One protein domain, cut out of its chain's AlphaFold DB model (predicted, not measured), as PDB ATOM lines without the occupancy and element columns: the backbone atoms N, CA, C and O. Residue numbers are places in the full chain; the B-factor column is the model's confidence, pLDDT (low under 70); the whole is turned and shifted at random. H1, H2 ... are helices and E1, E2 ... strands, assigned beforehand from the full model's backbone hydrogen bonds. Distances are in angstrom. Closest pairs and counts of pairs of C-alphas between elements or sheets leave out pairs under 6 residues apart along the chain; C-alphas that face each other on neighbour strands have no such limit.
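Overview. This is residues 38 to 102 of the 190 residues of an uncharacterized protein of Stenotrophomonas maltophilia (UniProt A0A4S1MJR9). A small antiparallel sheet, E2 E1 E3, has H2 over one face; H1 makes an arm whose residues 38 to 44 stick out, and H3 begins near its end. The printed part has 65 residues, mixed, ordered H1 E1 E2 H2 E3 H3. It is loose, radius of gyration of the C-alphas 14.3 A, spanning 45 by 28 by 20 A.

Arrangement. Inner strand E1, residues 56 to 60, is antiparallel to E3, residues 83 to 86 (N 58 and O 84, 2.9 A), and forms a hairpin with E2, residues 65 to 68 (N 59 and O 66, 2.9 A). H2, residues 70 to 78, is on the sheet, height 9.3 A; its closest C-alphas to E1 are Trp 73 and Leu 57, 6.9 A. E2, H2 and E3 form a split strand-helix-strand unit, two strands of one sheet joined through a helix, with E1 between them in the sheet; its crossover is right-handed. H1, residues 38 to 50, only just touches H3, residues 92 to 98, with 3 pairs of C-alphas within 8 A, through residues 49 to 50 alone; the closest C-alphas, Phe 49 and Leu 92, are 5.6 A apart. Every O i to N i+4 pair is within hydrogen-bond range in H1, H2, H3.

Along the chain. H1 runs 16.9 A from C-alpha 38 at (-11.344, 14.100, 1.532); H3 ends at C-alpha 98, (-5.509, 40.382, -2.852).

Size, cuts and confidence. The farthest C-alphas, Val 38 and Gly 62, are 46.4 A apart. The printed part has no cut, the links are tight, and pLDDT is under 70 at residues 50 and 90 to 102.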
ATOM      1  N   VAL A  38     -11.007  12.780   2.093       87.88
ATOM      2  CA  VAL A  38     -11.344  14.100   1.532       87.88
ATOM      3  C   VAL A  38     -11.726  15.078   2.644       87.88
ATOM      4  O   VAL A  38     -11.244  16.214   2.667       87.88
ATOM      5  N   ASN A  39     -12.530  14.630   3.610       88.06
ATOM      6  CA  ASN A  39     -12.930  15.448   4.751       88.06
ATOM      7  C   ASN A  39     -11.737  15.833   5.647       88.06
ATOM      8  O   ASN A  39     -11.652  16.976   6.105       88.06
ATOM      9  N   ARG A  40     -10.774  14.920   5.861       89.62
ATOM     10  CA  ARG A  40      -9.521  15.215   6.583       89.62
ATOM     11  C   ARG A  40      -8.727  16.332   5.907       89.62
ATOM     12  O   ARG A  40      -8.304  17.269   6.589       89.62
ATOM     13  N   TRP A  41      -8.554  16.277   4.586       88.31
ATOM     14  CA  TRP A  41      -7.862  17.338   3.846       88.31
ATOM     15  C   TRP A  41      -8.605  18.668   3.933       88.31
ATOM     16  O   TRP A  41      -7.999  19.681   4.277       88.31
ATOM     17  N   ALA A  42      -9.918  18.661   3.693       85.19
ATOM     18  CA  ALA A  42     -10.741  19.865   3.759       85.19
ATOM     19  C   ALA A  42     -10.661  20.527   5.143       85.19
ATOM     20  O   ALA A  42     -10.398  21.724   5.242       85.19
ATOM     21  N   THR A  43     -10.796  19.741   6.213       86.88
ATOM     22  CA  THR A  43     -10.713  20.233   7.596       86.88
ATOM     23  C   THR A  43      -9.328  20.797   7.907       86.88
ATOM     24  O   THR A  43      -9.211  21.870   8.498       86.88
ATOM     25  N   THR A  44      -8.268  20.117   7.462       86.50
ATOM     26  CA  THR A  44      -6.883  20.568   7.662       86.50
ATOM     27  C   THR A  44      -6.632  21.904   6.967       86.50
ATOM     28  O   THR A  44      -6.127  22.838   7.588       86.50
ATOM     29  N   LEU A  45      -7.033  22.032   5.701       83.44
ATOM     30  CA  LEU A  45      -6.865  23.265   4.933       83.44
ATOM     31  C   LEU A  45      -7.718  24.407   5.504       83.44
ATOM     32  O   LEU A  45      -7.221  25.519   5.663       83.44
ATOM     33  N   MET A  46      -8.965  24.137   5.895       82.75
ATOM     34  CA  MET A  46      -9.829  25.131   6.542       82.75
ATOM     35  C   MET A  46      -9.247  25.626   7.867       82.75
ATOM     36  O   MET A  46      -9.267  26.827   8.133       82.75
ATOM     37  N   ARG A  47      -8.667  24.730   8.672       83.00
ATOM     38  CA  ARG A  47      -7.995  25.104   9.920       83.00
ATOM     39  C   ARG A  47      -6.791  26.010   9.660       83.00
ATOM     40  O   ARG A  47      -6.635  27.020  10.338       83.00
ATOM     41  N   LEU A  48      -5.956  25.656   8.681       81.19
ATOM     42  CA  LEU A  48      -4.704  26.363   8.390       81.19
ATOM     43  C   LEU A  48      -4.913  27.718   7.698       81.19
ATOM     44  O   LEU A  48      -4.212  28.667   8.024       81.19
ATOM     45  N   PHE A  49      -5.871  27.822   6.773       75.62
ATOM     46  CA  PHE A  49      -6.074  29.027   5.954       75.62
ATOM     47  C   PHE A  49      -7.308  29.850   6.334       75.62
ATOM     48  O   PHE A  49      -7.401  31.024   5.977       75.62
ATOM     49  N   GLY A  50      -8.296  29.241   6.994       69.69
ATOM     50  CA  GLY A  50      -9.584  29.872   7.294       69.69
ATOM     51  C   GLY A  50      -9.786  30.229   8.765       69.69
ATOM     52  O   GLY A  50     -10.506  31.180   9.053       69.69
ATOM     53  N   GLN A  51      -9.170  29.482   9.686       77.56
ATOM     54  CA  GLN A  51      -9.427  29.584  11.133       77.56
ATOM     55  C   GLN A  51      -8.163  29.809  11.974       77.56
ATOM     56  O   GLN A  51      -8.200  29.675  13.197       77.56
ATOM     57  N   GLN A  52      -7.033  30.129  11.347       79.38
ATOM     58  CA  GLN A  52      -5.818  30.442  12.092       79.38
ATOM     59  C   GLN A  52      -5.995  31.722  12.917       79.38
ATOM     60  O   GLN A  52      -6.623  32.690  12.483       79.38
ATOM     61  N   ARG A  53      -5.393  31.730  14.108       82.50
ATOM     62  CA  ARG A  53      -5.203  32.962  14.872       82.50
ATOM     63  C   ARG A  53      -4.013  33.723  14.306       82.50
ATOM     64  O   ARG A  53      -3.079  33.117  13.780       82.50
ATOM     65  N   ALA A  54      -4.048  35.043  14.445       85.44
ATOM     66  CA  ALA A  54      -2.892  35.866  14.143       85.44
ATOM     67  C   ALA A  54      -1.717  35.428  15.023       85.44
ATOM     68  O   ALA A  54      -1.859  35.271  16.236       85.44
ATOM     69  N   VAL A  55      -0.563  35.224  14.398       88.19
ATOM     70  CA  VAL A  55       0.698  34.937  15.089       88.19
ATOM     71  C   VAL A  55       1.231  36.211  15.729       88.19
ATOM     72  O   VAL A  55       1.834  36.173  16.799       88.19
ATOM     73  N   ARG A  56       1.007  37.350  15.068       90.56
ATOM     74  CA  ARG A  56       1.481  38.651  15.521       90.56
ATOM     75  C   ARG A  56       0.502  39.740  15.116       90.56
ATOM     76  O   ARG A  56      -0.000  39.747  13.997       90.56
ATOM     77  N   LEU A  57       0.240  40.651  16.038       91.94
ATOM     78  CA  LEU A  57      -0.595  41.825  15.830       91.94
ATOM     79  C   LEU A  57       0.309  43.048  15.873       91.94
ATOM     80  O   LEU A  57       1.181  43.133  16.739       91.94
ATOM     81  N   GLU A  58       0.139  43.967  14.930       92.44
ATOM     82  CA  GLU A  58       0.997  45.142  14.821       92.44
ATOM     83  C   GLU A  58       0.213  46.422  14.585       92.44
ATOM     84  O   GLU A  58      -0.817  46.427  13.910       92.44
ATOM     85  N   GLN A  59       0.769  47.517  15.088       92.12
ATOM     86  CA  GLN A  59       0.280  48.868  14.877       92.12
ATOM     87  C   GLN A  59       1.347  49.720  14.194       92.12
ATOM     88  O   GLN A  59       2.547  49.557  14.435       92.12
ATOM     89  N   TRP A  60       0.908  50.626  13.323       92.25
ATOM     90  CA  TRP A  60       1.789  51.577  12.662       92.25
ATOM     91  C   TRP A  60       2.149  52.729  13.604       92.25
ATOM     92  O   TRP A  60       1.280  53.453  14.081       92.25
ATOM     93  N   GLY A  61       3.446  52.915  13.854       86.31
ATOM     94  CA  GLY A  61       3.980  54.003  14.678       86.31
ATOM     95  C   GLY A  61       4.412  55.242  13.892       86.31
ATOM     96  O   GLY A  61       5.167  56.050  14.417       86.31
ATOM     97  N   GLY A  62       4.024  55.374  12.619       84.31
ATOM     98  CA  GLY A  62       4.431  56.487  11.750       84.31
ATOM     99  C   GLY A  62       5.711  56.236  10.948       84.31
ATOM    100  O   GLY A  62       5.844  56.757   9.845       84.31
ATOM    101  N   SER A  63       6.634  55.414  11.457       85.44
ATOM    102  CA  SER A  63       7.873  55.047  10.743       85.44
ATOM    103  C   SER A  63       8.141  53.545  10.687       85.44
ATOM    104  O   SER A  63       8.836  53.080   9.788       85.44
ATOM    105  N   PHE A  64       7.602  52.775  11.630       88.50
ATOM    106  CA  PHE A  64       7.732  51.322  11.657       88.50
ATOM    107  C   PHE A  64       6.503  50.677  12.298       88.50
ATOM    108  O   PHE A  64       5.742  51.315  13.031       88.50
ATOM    109  N   TRP A  65       6.327  49.390  12.014       92.50
ATOM    110  CA  TRP A  65       5.329  48.545  12.658       92.50
ATOM    111  C   TRP A  65       5.884  48.011  13.974       92.50
ATOM    112  O   TRP A  65       6.997  47.483  14.005       92.50
ATOM    113  N   TYR A  66       5.115  48.124  15.054       90.88
ATOM    114  CA  TYR A  66       5.470  47.547  16.348       90.88
ATOM    115  C   TYR A  66       4.397  46.573  16.815       90.88
ATOM    116  O   TYR A  66       3.216  46.718  16.502       90.88
ATOM    117  N   GLN A  67       4.833  45.545  17.536       96.62
ATOM    118  CA  GLN A  67       3.948  44.502  18.026       96.62
ATOM    119  C   GLN A  67       3.071  45.029  19.164       96.62
ATOM    120  O   GLN A  67       3.558  45.710  20.065       96.62
ATOM    121  N   ILE A  68       1.794  44.660  19.127       95.56
ATOM    122  CA  ILE A  68       0.789  44.998  20.134       95.56
ATOM    123  C   ILE A  68       0.048  43.746  20.607       95.56
ATOM    124  O   ILE A  68       0.087  42.697  19.958       95.56
ATOM    125  N   ASP A  69      -0.611  43.845  21.759       95.50
ATOM    126  CA  ASP A  69      -1.469  42.785  22.285       95.50
ATOM    127  C   ASP A  69      -2.898  42.831  21.703       95.50
ATOM    128  O   ASP A  69      -3.299  43.768  21.012       95.50
ATOM    129  N   GLU A  70      -3.693  41.796  21.983       92.50
ATOM    130  CA  GLU A  70      -5.060  41.644  21.461       92.50
ATOM    131  C   GLU A  70      -6.016  42.740  21.979       92.50
ATOM    132  O   GLU A  70      -6.928  43.171  21.272       92.50
ATOM    133  N   ARG A  71      -5.795  43.267  23.190       94.50
ATOM    134  CA  ARG A  71      -6.625  44.339  23.761       94.50
ATOM    135  C   ARG A  71      -6.304  45.686  23.120       94.50
ATOM    136  O   ARG A  71      -7.217  46.462  22.839       94.50
ATOM    137  N   GLN A  72      -5.023  45.969  22.910       94.50
ATOM    138  CA  GLN A  72      -4.529  47.127  22.171       94.50
ATOM    139  C   GLN A  72      -5.027  47.083  20.727       94.50
ATOM    140  O   GLN A  72      -5.530  48.085  20.231       94.50
ATOM    141  N   TRP A  73      -5.011  45.903  20.109       92.12
ATOM    142  CA  TRP A  73      -5.514  45.677  18.758       92.12
ATOM    143  C   TRP A  73      -6.976  46.085  18.588       92.12
ATOM    144  O   TRP A  73      -7.297  46.876  17.704       92.12
ATOM    145  N   TYR A  74      -7.870  45.609  19.460       91.19
ATOM    146  CA  TYR A  74      -9.282  45.988  19.380       91.19
ATOM    147  C   TYR A  74      -9.517  47.479  19.639       91.19
ATOM    148  O   TYR A  74     -10.408  48.069  19.029       91.19
ATOM    149  N   ARG A  75      -8.720  48.104  20.513       94.44
ATOM    150  CA  ARG A  75      -8.794  49.552  20.758       94.44
ATOM    151  C   ARG A  75      -8.358  50.354  19.536       94.44
ATOM    152  O   ARG A  75      -9.078  51.261  19.139       94.44
ATOM    153  N   ALA A  76      -7.229  49.991  18.937       89.88
ATOM    154  CA  ALA A  76      -6.687  50.641  17.752       89.88
ATOM    155  C   ALA A  76      -7.620  50.468  16.539       89.88
ATOM    156  O   ALA A  76      -7.923  51.441  15.849       89.88
ATOM    157  N   LEU A  77      -8.192  49.269  16.347       85.44
ATOM    158  CA  LEU A  77      -9.255  49.036  15.360       85.44
ATOM    159  C   LEU A  77     -10.462  49.953  15.585       85.44
ATOM    160  O   LEU A  77     -10.946  50.568  14.638       85.44
ATOM    161  N   ALA A  78     -10.955  50.051  16.824       90.12
ATOM    162  CA  ALA A  78     -12.100  50.899  17.156       90.12
ATOM    163  C   ALA A  78     -11.804  52.397  16.964       90.12
ATOM    164  O   ALA A  78     -12.710  53.163  16.646       90.12
ATOM    165  N   ALA A  79     -10.544  52.801  17.127       92.00
ATOM    166  CA  ALA A  79     -10.067  54.157  16.885       92.00
ATOM    167  C   ALA A  79      -9.778  54.456  15.397       92.00
ATOM    168  O   ALA A  79      -9.470  55.596  15.059       92.00
ATOM    169  N   GLY A  80      -9.885  53.464  14.503       89.06
ATOM    170  CA  GLY A  80      -9.579  53.625  13.078       89.06
ATOM    171  C   GLY A  80      -8.083  53.769  12.778       89.06
ATOM    172  O   GLY A  80      -7.709  54.307  11.736       89.06
ATOM    173  N   GLU A  81      -7.220  53.314  13.684       91.94
ATOM    174  CA  GLU A  81      -5.771  53.367  13.517       91.94
ATOM    175  C   GLU A  81      -5.278  52.291  12.537       91.94
ATOM    176  O   GLU A  81      -5.916  51.257  12.319       91.94
ATOM    177  N   GLN A  82      -4.108  52.524  11.938       90.06
ATOM    178  CA  GLN A  82      -3.496  51.558  11.031       90.06
ATOM    179  C   GLN A  82      -2.915  50.378  11.808       90.06
ATOM    180  O   GLN A  82      -1.914  50.497  12.519       90.06
ATOM    181  N   VAL A  83      -3.542  49.221  11.626       89.88
ATOM    182  CA  VAL A  83      -3.188  47.970  12.290       89.88
ATOM    183  C   VAL A  83      -3.169  46.812  11.290       89.88
ATOM    184  O   VAL A  83      -3.944  46.803  10.332       89.88
ATOM    185  N   ARG A  84      -2.288  45.824  11.492       87.25
ATOM    186  CA  ARG A  84      -2.236  44.590  10.681       87.25
ATOM    187  C   ARG A  84      -2.034  43.319  11.512       87.25
ATOM    188  O   ARG A  84      -1.253  43.293  12.462       87.25
ATOM    189  N   ALA A  85      -2.743  42.263  11.130       89.06
ATOM    190  CA  ALA A  85      -2.615  40.942  11.723       89.06
ATOM    191  C   ALA A  85      -1.764  40.073  10.793       89.06
ATOM    192  O   ALA A  85      -2.029  40.001   9.597       89.06
ATOM    193  N   LEU A  86      -0.727  39.446  11.337       85.44
ATOM    194  CA  LEU A  86       0.191  38.583  10.608       85.44
ATOM    195  C   LEU A  86      -0.097  37.126  10.939       85.44
ATOM    196  O   LEU A  86      -0.291  36.752  12.098       85.44
ATOM    197  N   TYR A  87      -0.074  36.301   9.907       84.69
ATOM    198  CA  TYR A  87      -0.515  34.920   9.943       84.69
ATOM    199  C   TYR A  87       0.575  33.996   9.403       84.69
ATOM    200  O   TYR A  87       1.381  34.402   8.567       84.69
ATOM    201  N   THR A  88       0.610  32.743   9.864       81.44
ATOM    202  CA  THR A  88       1.590  31.756   9.371       81.44
ATOM    203  C   THR A  88       1.346  31.422   7.903       81.44
ATOM    204  O   THR A  88       2.278  31.103   7.170       81.44
ATOM    205  N   GLN A  89       0.082  31.448   7.488       77.75
ATOM    206  CA  GLN A  89      -0.341  31.255   6.108       77.75
ATOM    207  C   GLN A  89      -1.150  32.473   5.650       77.75
ATOM    208  O   GLN A  89      -1.750  33.139   6.487       77.75
ATOM    209  N   PRO A  90      -1.235  32.779   4.350       67.06
ATOM    210  CA  PRO A  90      -2.160  33.800   3.868       67.06
ATOM    211  C   PRO A  90      -3.603  33.402   4.198       67.06
ATOM    212  O   PRO A  90      -3.994  32.263   3.932       67.06
ATOM    213  N   LEU A  91      -4.427  34.293   4.755       66.12
ATOM    214  CA  LEU A  91      -5.835  33.944   4.971       66.12
ATOM    215  C   LEU A  91      -6.568  33.819   3.637       66.12
ATOM    216  O   LEU A  91      -6.353  34.604   2.717       66.12
ATOM    217  N   LEU A  92      -7.512  32.883   3.527       60.28
ATOM    218  CA  LEU A  92      -8.244  32.668   2.270       60.28
ATOM    219  C   LEU A  92      -8.971  33.938   1.782       60.28
ATOM    220  O   LEU A  92      -9.069  34.189   0.580       60.28
ATOM    221  N   HIS A  93      -9.471  34.760   2.709       59.09
ATOM    222  CA  HIS A  93     -10.101  36.032   2.369       59.09
ATOM    223  C   HIS A  93      -9.089  37.136   2.043       59.09
ATOM    224  O   HIS A  93      -9.422  38.006   1.249       59.09
ATOM    225  N   GLU A  94      -7.870  37.089   2.587       54.19
ATOM    226  CA  GLU A  94      -6.763  37.964   2.183       54.19
ATOM    227  C   GLU A  94      -6.259  37.584   0.794       54.19
ATOM    228  O   GLU A  94      -6.031  38.469  -0.010       54.19
ATOM    229  N   VAL A  95      -6.195  36.295   0.444       52.97
ATOM    230  CA  VAL A  95      -5.888  35.839  -0.924       52.97
ATOM    231  C   VAL A  95      -6.976  36.284  -1.904       52.97
ATOM    232  O   VAL A  95      -6.679  36.723  -3.013       52.97
ATOM    233  N   ARG A  96      -8.248  36.213  -1.494       47.06
ATOM    234  CA  ARG A  96      -9.386  36.656  -2.315       47.06
ATOM    235  C   ARG A  96      -9.477  38.184  -2.421       47.06
ATOM    236  O   ARG A  96      -9.880  38.675  -3.471       47.06
ATOM    237  N   ARG A  97      -9.128  38.921  -1.361       47.78
ATOM    238  CA  ARG A  97      -9.036  40.389  -1.356       47.78
ATOM    239  C   ARG A  97      -7.831  40.845  -2.169       47.78
ATOM    240  O   ARG A  97      -8.013  41.653  -3.061       47.78
ATOM    241  N   ALA A  98      -6.670  40.217  -1.987       47.59
ATOM    242  CA  ALA A  98      -5.509  40.382  -2.852       47.59
ATOM    243  C   ALA A  98      -5.929  40.180  -4.307       47.59
ATOM    244  O   ALA A  98      -5.765  41.094  -5.087       47.59
ATOM    245  N   GLY A  99      -6.599  39.079  -4.662       43.94
ATOM    246  CA  GLY A  99      -7.128  38.842  -6.014       43.94
ATOM    247  C   GLY A  99      -8.105  39.895  -6.568       43.94
ATOM    248  O   GLY A  99      -8.284  39.947  -7.781       43.94
ATOM    249  N   LYS A 100      -8.738  40.717  -5.720       44.56
ATOM    250  CA  LYS A 100      -9.621  41.829  -6.122       44.56
ATOM    251  C   LYS A 100      -8.924  43.197  -6.114       44.56
ATOM    252  O   LYS A 100      -9.345  44.062  -6.868       44.56
ATOM    253  N   ASP A 101      -7.861  43.343  -5.326       46.81
ATOM    254  CA  ASP A 101      -7.103  44.581  -5.107       46.81
ATOM    255  C   ASP A 101      -5.659  44.489  -5.673       46.81
ATOM    256  O   ASP A 101      -4.778  45.232  -5.248       46.81
ATOM    257  N   ARG A 102      -5.382  43.573  -6.624       52.72
ATOM    258  CA  ARG A 102      -4.049  43.331  -7.245       52.72
ATOM    259  C   ARG A 102      -3.583  44.409  -8.228       52.72
ATOM    260  O   ARG A 102      -2.603  44.182  -8.937       52.72
TER     261      ARG A 102